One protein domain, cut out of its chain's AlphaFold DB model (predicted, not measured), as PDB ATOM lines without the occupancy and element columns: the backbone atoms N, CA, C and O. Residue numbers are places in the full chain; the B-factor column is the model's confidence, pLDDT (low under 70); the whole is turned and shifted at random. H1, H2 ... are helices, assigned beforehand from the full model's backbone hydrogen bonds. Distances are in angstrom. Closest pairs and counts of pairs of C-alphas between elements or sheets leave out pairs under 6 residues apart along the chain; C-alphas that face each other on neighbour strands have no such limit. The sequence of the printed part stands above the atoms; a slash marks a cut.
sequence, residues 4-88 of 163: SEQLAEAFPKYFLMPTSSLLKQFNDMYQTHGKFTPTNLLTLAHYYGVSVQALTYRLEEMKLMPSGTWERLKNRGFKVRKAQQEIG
ATOM      1  N   SER A   4     176.843 156.919 196.837       94.81
ATOM      2  CA  SER A   4     176.540 157.325 198.214       94.81
ATOM      3  C   SER A   4     177.750 157.932 198.924       94.81
ATOM      4  O   SER A   4     177.611 158.954 199.589       94.81
ATOM      5  N   GLU A   5     178.937 157.348 198.743       94.25
ATOM      6  CA  GLU A   5     180.190 157.868 199.304       94.25
ATOM      7  C   GLU A   5     180.580 159.197 198.654       94.25
ATOM      8  O   GLU A   5     180.902 160.144 199.365       94.25
ATOM      9  N   GLN A   6     180.451 159.312 197.327       92.38
ATOM     10  CA  GLN A   6     180.706 160.574 196.621       92.38
ATOM     11  C   GLN A   6     179.773 161.698 197.100       92.38
ATOM     12  O   GLN A   6     180.201 162.837 197.280       92.38
ATOM     13  N   LEU A   7     178.493 161.386 197.329       92.81
ATOM     14  CA  LEU A   7     177.521 162.342 197.860       92.81
ATOM     15  C   LEU A   7     177.820 162.709 199.313       92.81
ATOM     16  O   LEU A   7     177.760 163.888 199.653       92.81
ATOM     17  N   ALA A   8     178.164 161.736 200.155       92.38
ATOM     18  CA  ALA A   8     178.541 161.978 201.545       92.38
ATOM     19  C   ALA A   8     179.811 162.839 201.650       92.38
ATOM     20  O   ALA A   8     179.885 163.718 202.503       92.38
ATOM     21  N   GLU A   9     180.776 162.640 200.751       89.75
ATOM     22  CA  GLU A   9     181.991 163.451 200.667       89.75
ATOM     23  C   GLU A   9     181.696 164.878 200.174       89.75
ATOM     24  O   GLU A   9     182.208 165.859 200.717       89.75
ATOM     25  N   ALA A  10     180.822 165.028 199.174       90.19
ATOM     26  CA  ALA A  10     180.453 166.335 198.642       90.19
ATOM     27  C   ALA A  10     179.528 167.128 199.582       90.19
ATOM     28  O   ALA A  10     179.620 168.357 199.637       90.19
ATOM     29  N   PHE A  11     178.638 166.459 200.318       92.94
ATOM     30  CA  PHE A  11     177.555 167.094 201.067       92.94
ATOM     31  C   PHE A  11     178.034 168.198 202.025       92.94
ATOM     32  O   PHE A  11     177.572 169.330 201.862       92.94
ATOM     33  N   PRO A  12     178.991 167.969 202.951       91.12
ATOM     34  CA  PRO A  12     179.426 169.002 203.890       91.12
ATOM     35  C   PRO A  12     179.954 170.249 203.182       91.12
ATOM     36  O   PRO A  12     179.708 171.367 203.624       91.12
ATOM     37  N   LYS A  13     180.638 170.074 202.047       91.31
ATOM     38  CA  LYS A  13     181.205 171.174 201.265       91.31
ATOM     39  C   LYS A  13     180.118 172.096 200.713       91.31
ATOM     40  O   LYS A  13     180.214 173.307 200.883       91.31
ATOM     41  N   TYR A  14     179.089 171.541 200.071       93.62
ATOM     42  CA  TYR A  14     177.988 172.337 199.510       93.62
ATOM     43  C   TYR A  14     177.007 172.824 200.579       93.62
ATOM     44  O   TYR A  14     176.417 173.887 200.412       93.62
ATOM     45  N   PHE A  15     176.861 172.079 201.676       94.50
ATOM     46  CA  PHE A  15     176.019 172.453 202.806       94.50
ATOM     47  C   PHE A  15     176.607 173.633 203.594       94.50
ATOM     48  O   PHE A  15     175.908 174.607 203.858       94.50
ATOM     49  N   LEU A  16     177.900 173.577 203.934       94.19
ATOM     50  CA  LEU A  16     178.583 174.633 204.690       94.19
ATOM     51  C   LEU A  16     178.917 175.851 203.825       94.19
ATOM     52  O   LEU A  16     178.903 176.974 204.318       94.19
ATOM     53  N   MET A  17     179.225 175.637 202.543       96.19
ATOM     54  CA  MET A  17     179.601 176.695 201.601       96.19
ATOM     55  C   MET A  17     178.776 176.593 200.304       96.19
ATOM     56  O   MET A  17     179.294 176.147 199.266       96.19
ATOM     57  N   PRO A  18     177.491 177.009 200.329       95.25
ATOM     58  CA  PRO A  18     176.626 176.967 199.154       95.25
ATOM     59  C   PRO A  18     177.168 177.846 198.025       95.25
ATOM     60  O   PRO A  18     177.502 179.011 198.242       95.25
ATOM     61  N   THR A  19     177.218 177.313 196.802       95.69
ATOM     62  CA  THR A  19     177.866 177.962 195.649       95.69
ATOM     63  C   THR A  19     177.321 179.359 195.355       95.69
ATOM     64  O   THR A  19     178.101 180.286 195.157       95.69
ATOM     65  N   SER A  20     175.996 179.531 195.351       94.25
ATOM     66  CA  SER A  20     175.350 180.818 195.059       94.25
ATOM     67  C   SER A  20     175.662 181.878 196.117       94.25
ATOM     68  O   SER A  20     176.013 183.007 195.781       94.25
ATOM     69  N   SER A  21     175.583 181.500 197.395       94.62
ATOM     70  CA  SER A  21     175.910 182.371 198.527       94.62
ATOM     71  C   SER A  21     177.386 182.764 198.508       94.62
ATOM     72  O   SER A  21     177.700 183.950 198.594       94.62
ATOM     73  N   LEU A  22     178.280 181.787 198.330       95.56
ATOM     74  CA  LEU A  22     179.721 182.016 198.348       95.56
ATOM     75  C   LEU A  22     180.165 182.925 197.201       95.56
ATOM     76  O   LEU A  22     180.948 183.845 197.418       95.56
ATOM     77  N   LEU A  23     179.629 182.706 195.996       95.44
ATOM     78  CA  LEU A  23     179.920 183.537 194.829       95.44
ATOM     79  C   LEU A  23     179.438 184.978 195.031       95.44
ATOM     80  O   LEU A  23     180.169 185.915 194.714       95.44
ATOM     81  N   LYS A  24     178.238 185.161 195.595       94.69
ATOM     82  CA  LYS A  24     177.715 186.489 195.929       94.69
ATOM     83  C   LYS A  24     178.630 187.209 196.923       94.69
ATOM     84  O   LYS A  24     179.114 188.290 196.613       94.69
ATOM     85  N   GLN A  25     178.926 186.583 198.063       94.06
ATOM     86  CA  GLN A  25     179.771 187.182 199.100       94.06
ATOM     87  C   GLN A  25     181.177 187.505 198.582       94.06
ATOM     88  O   GLN A  25     181.717 188.573 198.861       94.06
ATOM     89  N   PHE A  26     181.765 186.614 197.777       93.88
ATOM     90  CA  PHE A  26     183.054 186.864 197.138       93.88
ATOM     91  C   PHE A  26     183.014 188.118 196.254       93.88
ATOM     92  O   PHE A  26     183.889 188.977 196.375       93.88
ATOM     93  N   ASN A  27     181.996 188.245 195.400       93.19
ATOM     94  CA  ASN A  27     181.839 189.397 194.515       93.19
ATOM     95  C   ASN A  27     181.595 190.696 195.291       93.19
ATOM     96  O   ASN A  27     182.213 191.704 194.960       93.19
ATOM     97  N   ASP A  28     180.767 190.671 196.336       91.94
ATOM     98  CA  ASP A  28     180.486 191.840 197.180       91.94
ATOM     99  C   ASP A  28     181.783 192.364 197.840       91.94
ATOM    100  O   ASP A  28     182.096 193.561 197.799       91.94
ATOM    101  N   MET A  29     182.617 191.456 198.363       90.19
ATOM    102  CA  MET A  29     183.933 191.803 198.920       90.19
ATOM    103  C   MET A  29     184.916 192.291 197.849       90.19
ATOM    104  O   MET A  29     185.716 193.197 198.101       90.19
ATOM    105  N   TYR A  30     184.874 191.699 196.651       88.56
ATOM    106  CA  TYR A  30     185.738 192.083 195.538       88.56
ATOM    107  C   TYR A  30     185.397 193.480 195.008       88.56
ATOM    108  O   TYR A  30     186.306 194.270 194.763       88.56
ATOM    109  N   GLN A  31     184.111 193.815 194.877       85.75
ATOM    110  CA  GLN A  31     183.657 195.132 194.416       85.75
ATOM    111  C   GLN A  31     184.047 196.250 195.386       85.75
ATOM    112  O   GLN A  31     184.426 197.333 194.949       85.75
ATOM    113  N   THR A  32     184.024 195.975 196.691       79.19
ATOM    114  CA  THR A  32     184.335 196.975 197.725       79.19
ATOM    115  C   THR A  32     185.808 197.402 197.713       79.19
ATOM    116  O   THR A  32     186.122 198.571 197.924       79.19
ATOM    117  N   HIS A  33     186.732 196.470 197.457       71.00
ATOM    118  CA  HIS A  33     188.178 196.716 197.575       71.00
ATOM    119  C   HIS A  33     188.952 196.596 196.251       71.00
ATOM    120  O   HIS A  33     190.168 196.788 196.225       71.00
ATOM    121  N   GLY A  34     188.280 196.218 195.161       80.00
ATOM    122  CA  GLY A  34     188.875 195.927 193.852       80.00
ATOM    123  C   GLY A  34     189.801 194.701 193.823       80.00
ATOM    124  O   GLY A  34     190.386 194.404 192.782       80.00
ATOM    125  N   LYS A  35     189.992 194.020 194.962       86.12
ATOM    126  CA  LYS A  35     190.887 192.870 195.150       86.12
ATOM    127  C   LYS A  35     190.363 191.971 196.268       86.12
ATOM    128  O   LYS A  35     189.824 192.454 197.262       86.12
ATOM    129  N   PHE A  36     190.618 190.669 196.153       86.31
ATOM    130  CA  PHE A  36     190.379 189.715 197.235       86.31
ATOM    131  C   PHE A  36     191.640 189.559 198.100       86.31
ATOM    132  O   PHE A  36     192.650 189.024 197.644       86.31
ATOM    133  N   THR A  37     191.610 190.075 199.330       87.75
ATOM    134  CA  THR A  37     192.769 190.102 200.243       87.75
ATOM    135  C   THR A  37     192.757 188.926 201.235       87.75
ATOM    136  O   THR A  37     191.716 188.299 201.435       87.75
ATOM    137  N   PRO A  38     193.880 188.628 201.921       87.94
ATOM    138  CA  PRO A  38     193.888 187.661 203.024       87.94
ATOM    139  C   PRO A  38     192.898 188.008 204.145       87.94
ATOM    140  O   PRO A  38     192.313 187.104 204.733       87.94
ATOM    141  N   THR A  39     192.659 189.296 204.406       88.69
ATOM    142  CA  THR A  39     191.622 189.745 205.344       88.69
ATOM    143  C   THR A  39     190.241 189.300 204.877       88.69
ATOM    144  O   THR A  39     189.509 188.703 205.660       88.69
ATOM    145  N   ASN A  40     189.920 189.477 203.588       90.75
ATOM    146  CA  ASN A  40     188.645 189.017 203.033       90.75
ATOM    147  C   ASN A  40     188.478 187.504 203.208       90.75
ATOM    148  O   ASN A  40     187.418 187.041 203.621       90.75
ATOM    149  N   LEU A  41     189.542 186.738 202.958       92.00
ATOM    150  CA  LEU A  41     189.550 185.289 203.147       92.00
ATOM    151  C   LEU A  41     189.275 184.897 204.610       92.00
ATOM    152  O   LEU A  41     188.472 184.001 204.863       92.00
ATOM    153  N   LEU A  42     189.917 185.566 205.572       91.25
ATOM    154  CA  LEU A  42     189.722 185.307 207.003       91.25
ATOM    155  C   LEU A  42     188.300 185.646 207.456       91.25
ATOM    156  O   LEU A  42     187.659 184.836 208.127       91.25
ATOM    157  N   THR A  43     187.795 186.814 207.061       90.94
ATOM    158  CA  THR A  43     186.437 187.267 207.380       90.94
ATOM    159  C   THR A  43     185.389 186.328 206.786       90.94
ATOM    160  O   THR A  43     184.446 185.938 207.474       90.94
ATOM    161  N   LEU A  44     185.574 185.901 205.535       93.44
ATOM    162  CA  LEU A  44     184.647 185.001 204.855       93.44
ATOM    163  C   LEU A  44     184.679 183.586 205.454       93.44
ATOM    164  O   LEU A  44     183.630 182.968 205.633       93.44
ATOM    165  N   ALA A  45     185.857 183.084 205.841       93.25
ATOM    166  CA  ALA A  45     185.981 181.798 206.532       93.25
ATOM    167  C   ALA A  45     185.273 181.832 207.892       93.25
ATOM    168  O   ALA A  45     184.537 180.907 208.243       93.25
ATOM    169  N   HIS A  46     185.440 182.934 208.627       90.94
ATOM    170  CA  HIS A  46     184.761 183.156 209.897       90.94
ATOM    171  C   HIS A  46     183.233 183.207 209.739       90.94
ATOM    172  O   HIS A  46     182.524 182.559 210.517       90.94
ATOM    173  N   TYR A  47     182.737 183.900 208.705       91.50
ATOM    174  CA  TYR A  47     181.313 183.985 208.365       91.50
ATOM    175  C   TYR A  47     180.683 182.600 208.155       91.50
ATOM    176  O   TYR A  47     179.715 182.257 208.833       91.50
ATOM    177  N   TYR A  48     181.280 181.757 207.304       91.75
ATOM    178  CA  TYR A  48     180.789 180.390 207.071       91.75
ATOM    179  C   TYR A  48     181.096 179.415 208.218       91.75
ATOM    180  O   TYR A  48     180.528 178.327 208.279       91.75
ATOM    181  N   GLY A  49     181.975 179.781 209.153       89.25
ATOM    182  CA  GLY A  49     182.371 178.905 210.258       89.25
ATOM    183  C   GLY A  49     183.215 177.717 209.830       89.25
ATOM    184  O   GLY A  49     183.148 176.659 210.452       89.25
ATOM    185  N   VAL A  50     183.993 177.891 208.768       92.56
ATOM    186  CA  VAL A  50     184.881 176.872 208.211       92.56
ATOM    187  C   VAL A  50     186.335 177.276 208.421       92.56
ATOM    188  O   VAL A  50     186.652 178.427 208.722       92.56
ATOM    189  N   SER A  51     187.253 176.327 208.250       91.75
ATOM    190  CA  SER A  51     188.675 176.657 208.260       91.75
ATOM    191  C   SER A  51     189.050 177.488 207.028       91.75
ATOM    192  O   SER A  51     188.490 177.320 205.943       91.75
ATOM    193  N   VAL A  52     190.061 178.348 207.178       92.69
ATOM    194  CA  VAL A  52     190.643 179.113 206.058       92.69
ATOM    195  C   VAL A  52     191.089 178.183 204.929       92.69
ATOM    196  O   VAL A  52     190.890 178.493 203.758       92.69
ATOM    197  N   GLN A  53     191.635 177.016 205.278       93.88
ATOM    198  CA  GLN A  53     192.034 175.991 204.319       93.88
ATOM    199  C   GLN A  53     190.847 175.477 203.497       93.88
ATOM    200  O   GLN A  53     190.914 175.474 202.271       93.88
ATOM    201  N   ALA A  54     189.753 175.081 204.159       94.62
ATOM    202  CA  ALA A  54     188.567 174.560 203.482       94.62
ATOM    203  C   ALA A  54     187.950 175.603 202.539       94.62
ATOM    204  O   ALA A  54     187.603 175.274 201.405       94.62
ATOM    205  N   LEU A  55     187.880 176.867 202.976       95.88
ATOM    206  CA  LEU A  55     187.419 177.959 202.123       95.88
ATOM    207  C   LEU A  55     188.349 178.179 200.922       95.88
ATOM    208  O   LEU A  55     187.867 178.335 199.805       95.88
ATOM    209  N   THR A  56     189.669 178.165 201.131       95.31
ATOM    210  CA  THR A  56     190.642 178.373 200.047       95.31
ATOM    211  C   THR A  56     190.500 177.292 198.978       95.31
ATOM    212  O   THR A  56     190.331 177.623 197.809       95.31
ATOM    213  N   TYR A  57     190.451 176.013 199.368       94.62
ATOM    214  CA  TYR A  57     190.228 174.922 198.414       94.62
ATOM    215  C   TYR A  57     188.900 175.049 197.673       94.62
ATOM    216  O   TYR A  57     188.831 174.782 196.474       94.62
ATOM    217  N   ARG A  58     187.846 175.502 198.358       94.88
ATOM    218  CA  ARG A  58     186.546 175.710 197.726       94.88
ATOM    219  C   ARG A  58     186.580 176.818 196.671       94.88
ATOM    220  O   ARG A  58     186.005 176.654 195.598       94.88
ATOM    221  N   LEU A  59     187.259 177.927 196.957       94.88
ATOM    222  CA  LEU A  59     187.428 179.031 196.008       94.88
ATOM    223  C   LEU A  59     188.305 178.632 194.811       94.88
ATOM    224  O   LEU A  59     188.024 179.050 193.688       94.88
ATOM    225  N   GLU A  60     189.322 177.796 195.026       94.94
ATOM    226  CA  GLU A  60     190.146 177.219 193.954       94.94
ATOM    227  C   GLU A  60     189.340 176.277 193.049       94.94
ATOM    228  O   GLU A  60     189.408 176.394 191.826       94.94
ATOM    229  N   GLU A  61     188.523 175.391 193.627       93.75
ATOM    230  CA  GLU A  61     187.624 174.496 192.882       93.75
ATOM    231  C   GLU A  61     186.640 175.288 192.005       93.75
ATOM    232  O   GLU A  61     186.382 174.930 190.855       93.75
ATOM    233  N   MET A  62     186.132 176.407 192.526       93.69
ATOM    234  CA  MET A  62     185.249 177.324 191.801       93.69
ATOM    235  C   MET A  62     185.985 178.236 190.807       93.69
ATOM    236  O   MET A  62     185.340 179.057 190.156       93.69
ATOM    237  N   LYS A  63     187.313 178.111 190.675       93.31
ATOM    238  CA  LYS A  63     188.171 178.954 189.822       93.31
ATOM    239  C   LYS A  63     188.093 180.454 190.152       93.31
ATOM    240  O   LYS A  63     188.395 181.288 189.303       93.31
ATOM    241  N   LEU A  64     187.716 180.799 191.385       91.19
ATOM    242  CA  LEU A  64     187.731 182.174 191.900       91.19
ATOM    243  C   LEU A  64     189.124 182.578 192.403       91.19
ATOM    244  O   LEU A  64     189.424 183.763 192.542       91.19
ATOM    245  N   MET A  65     189.985 181.593 192.667       92.12
ATOM    246  CA  MET A  65     191.381 181.773 193.050       92.12
ATOM    247  C   MET A  65     192.286 180.822 192.253       92.12
ATOM    248  O   MET A  65     191.833 179.749 191.847       92.12
ATOM    249  N   PRO A  66     193.566 181.175 192.034       91.38
ATOM    250  CA  PRO A  66     194.522 180.265 191.413       91.38
ATOM    251  C   PRO A  66     194.700 178.995 192.245       91.38
ATOM    252  O   PRO A  66     194.846 179.073 193.464       91.38
ATOM    253  N   SER A  67     194.768 177.839 191.591       91.69
ATOM    254  CA  SER A  67     195.063 176.570 192.263       91.69
ATOM    255  C   SER A  67     196.408 176.622 192.996       91.69
ATOM    256  O   SER A  67     197.388 177.187 192.491       91.69
ATOM    257  N   GLY A  68     196.470 176.018 194.182       89.62
ATOM    258  CA  GLY A  68     197.683 175.984 194.998       89.62
ATOM    259  C   GLY A  68     197.932 177.260 195.812       89.62
ATOM    260  O   GLY A  68     199.057 177.510 196.260       89.62
ATOM    261  N   THR A  69     196.926 178.121 195.969       90.31
ATOM    262  CA  THR A  69     197.026 179.332 196.787       90.31
ATOM    263  C   THR A  69     197.186 178.982 198.260       90.31
ATOM    264  O   THR A  69     197.996 179.616 198.944       90.31
ATOM    265  N   TRP A  70     196.490 177.953 198.749       91.38
ATOM    266  CA  TRP A  70     196.660 177.497 200.131       91.38
ATOM    267  C   TRP A  70     198.098 177.050 200.420       91.38
ATOM    268  O   TRP A  70     198.712 177.501 201.388       91.38
ATOM    269  N   GLU A  71     198.675 176.220 199.552       90.62
ATOM    270  CA  GLU A  71     200.042 175.717 199.686       90.62
ATOM    271  C   GLU A  71     201.047 176.873 199.659       90.62
ATOM    272  O   GLU A  71     201.960 176.925 200.483       90.62
ATOM    273  N   ARG A  72     200.848 177.862 198.777       89.56
ATOM    274  CA  ARG A  72     201.677 179.078 198.731       89.56
ATOM    275  C   ARG A  72     201.586 179.891 200.020       89.56
ATOM    276  O   ARG A  72     202.615 180.362 200.501       89.56
ATOM    277  N   LEU A  73     200.389 180.063 200.584       87.38
ATOM    278  CA  LEU A  73     200.193 180.761 201.860       87.38
ATOM    279  C   LEU A  73     200.885 180.019 203.007       87.38
ATOM    280  O   LEU A  73     201.624 180.626 203.784       87.38
ATOM    281  N   LYS A  74     200.708 178.697 203.074       86.06
ATOM    282  CA  LYS A  74     201.342 177.839 204.078       86.06
ATOM    283  C   LYS A  74     202.868 177.900 203.990       86.06
ATOM    284  O   LYS A  74     203.522 178.110 205.008       86.06
ATOM    285  N   ASN A  75     203.430 177.799 202.785       89.06
ATOM    286  CA  ASN A  75     204.878 177.844 202.554       89.06
ATOM    287  C   ASN A  75     205.494 179.208 202.898       89.06
ATOM    288  O   ASN A  75     206.652 179.278 203.295       89.06
ATOM    289  N   ARG A  76     204.715 180.293 202.810       86.94
ATOM    290  CA  ARG A  76     205.114 181.636 203.268       86.94
ATOM    291  C   ARG A  76     205.009 181.822 204.787       86.94
ATOM    292  O   ARG A  76     205.254 182.916 205.281       86.94
ATOM    293  N   GLY A  77     204.634 180.781 205.533       82.88
ATOM    294  CA  GLY A  77     204.525 180.825 206.988       82.88
ATOM    295  C   GLY A  77     203.278 181.551 207.495       82.88
ATOM    296  O   GLY A  77     203.305 182.092 208.600       82.88
ATOM    297  N   PHE A  78     202.191 181.583 206.714       85.44
ATOM    298  CA  PHE A  78     200.947 182.241 207.113       85.44
ATOM    299  C   PHE A  78     200.360 181.613 208.390       85.44
ATOM    300  O   PHE A  78     199.943 180.453 208.409       85.44
ATOM    301  N   LYS A  79     200.320 182.390 209.479       87.31
ATOM    302  CA  LYS A  79     199.805 181.956 210.786       87.31
ATOM    303  C   LYS A  79     198.359 182.408 210.953       87.31
ATOM    304  O   LYS A  79     198.116 183.497 211.461       87.31
ATOM    305  N   VAL A  80     197.415 181.539 210.587       83.94
ATOM    306  CA  VAL A  80     195.964 181.814 210.624       83.94
ATOM    307  C   VAL A  80     195.519 182.422 211.959       83.94
ATOM    308  O   VAL A  80     194.927 183.492 211.959       83.94
ATOM    309  N   ARG A  81     195.879 181.803 213.094       82.94
ATOM    310  CA  ARG A  81     195.487 182.294 214.430       82.94
ATOM    311  C   ARG A  81     195.995 183.704 214.729       82.94
ATOM    312  O   ARG A  81     195.258 184.507 215.283       82.94
ATOM    313  N   LYS A  82     197.240 184.012 214.348       83.88
ATOM    314  CA  LYS A  82     197.800 185.357 214.543       83.88
ATOM    315  C   LYS A  82     197.069 186.378 213.679       83.88
ATOM    316  O   LYS A  82     196.652 187.409 214.183       83.88
ATOM    317  N   ALA A  83     196.844 186.042 212.411       82.75
ATOM    318  CA  ALA A  83     196.149 186.924 211.487       82.75
ATOM    319  C   ALA A  83     194.693 187.186 211.916       82.75
ATOM    320  O   ALA A  83     194.226 188.307 211.786       82.75
ATOM    321  N   GLN A  84     193.991 186.189 212.475       85.31
ATOM    322  CA  GLN A  84     192.646 186.361 213.050       85.31
ATOM    323  C   GLN A  84     192.647 187.322 214.248       85.31
ATOM    324  O   GLN A  84     191.781 188.192 214.325       85.31
ATOM    325  N   GLN A  85     193.634 187.198 215.143       84.88
ATOM    326  CA  GLN A  85     193.799 188.092 216.295       84.88
ATOM    327  C   GLN A  85     194.091 189.536 215.864       84.88
ATOM    328  O   GLN A  85     193.493 190.463 216.403       84.88
ATOM    329  N   GLU A  86     194.964 189.727 214.871       86.06
ATOM    330  CA  GLU A  86     195.332 191.049 214.342       86.06
ATOM    331  C   GLU A  86     194.133 191.819 213.773       86.06
ATOM    332  O   GLU A  86     194.069 193.039 213.906       86.06
ATOM    333  N   ILE A  87     193.159 191.122 213.180       85.06
ATOM    334  CA  ILE A  87     191.943 191.739 212.623       85.06
ATOM    335  C   ILE A  87     190.756 191.734 213.598       85.06
ATOM    336  O   ILE A  87     189.633 192.042 213.203       85.06
ATOM    337  N   GLY A  88     190.984 191.370 214.864       83.31
ATOM    338  CA  GLY A  88     189.961 191.400 215.910       83.31
ATOM    339  C   GLY A  88     188.845 190.365 215.746       83.31
ATOM    340  O   GLY A  88     187.781 190.522 216.348       83.31
TER     341      GLY A  88
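AT A GLANCE: This is residues 4 to 88 of the 163 residues of the protein "Transcriptional regulator" of Crocosphaera watsonii WH 8502 (UniProt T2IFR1). The longest helix, H2, runs along one side of a small body with H3 and H4 crosswise at its core. H5 folds back on H4, H6 is beside H3, and residues 4 to 12 of H1 stick out. The printed part has 85 residues, six named helices, H1 to H6 in order, and no named strand: all helix. It is compact, radius of gyration of the C-alphas 13.2 A, spanning 41 by 28 by 24 A.

IN THESE COORDINATES: H2, residues 19 to 33, measures 21.5 A. H1, residues 4 to 16, 18.6 A, begins at C-alpha 4 (176.540, 157.325, 198.214). H3 is residues 38 to 48, H4 52 to 61, H5 69 to 75, and H6 80 to 86, ending at C-alpha 86 (195.332, 191.049, 214.342).

HOW THE PARTS SIT: H3 and H4 touch, about perpendicular at 83 degrees; their closest C-alphas, Ala 45 and Val 52, are 5.4 A apart. H4 and H5 form a helical hairpin. In H2 to H6 every O i to N i+4 pair is within hydrogen-bond range, in H1 7 of 9.

THE WHOLE: The printed part has no cut, and no printed residue is under 70.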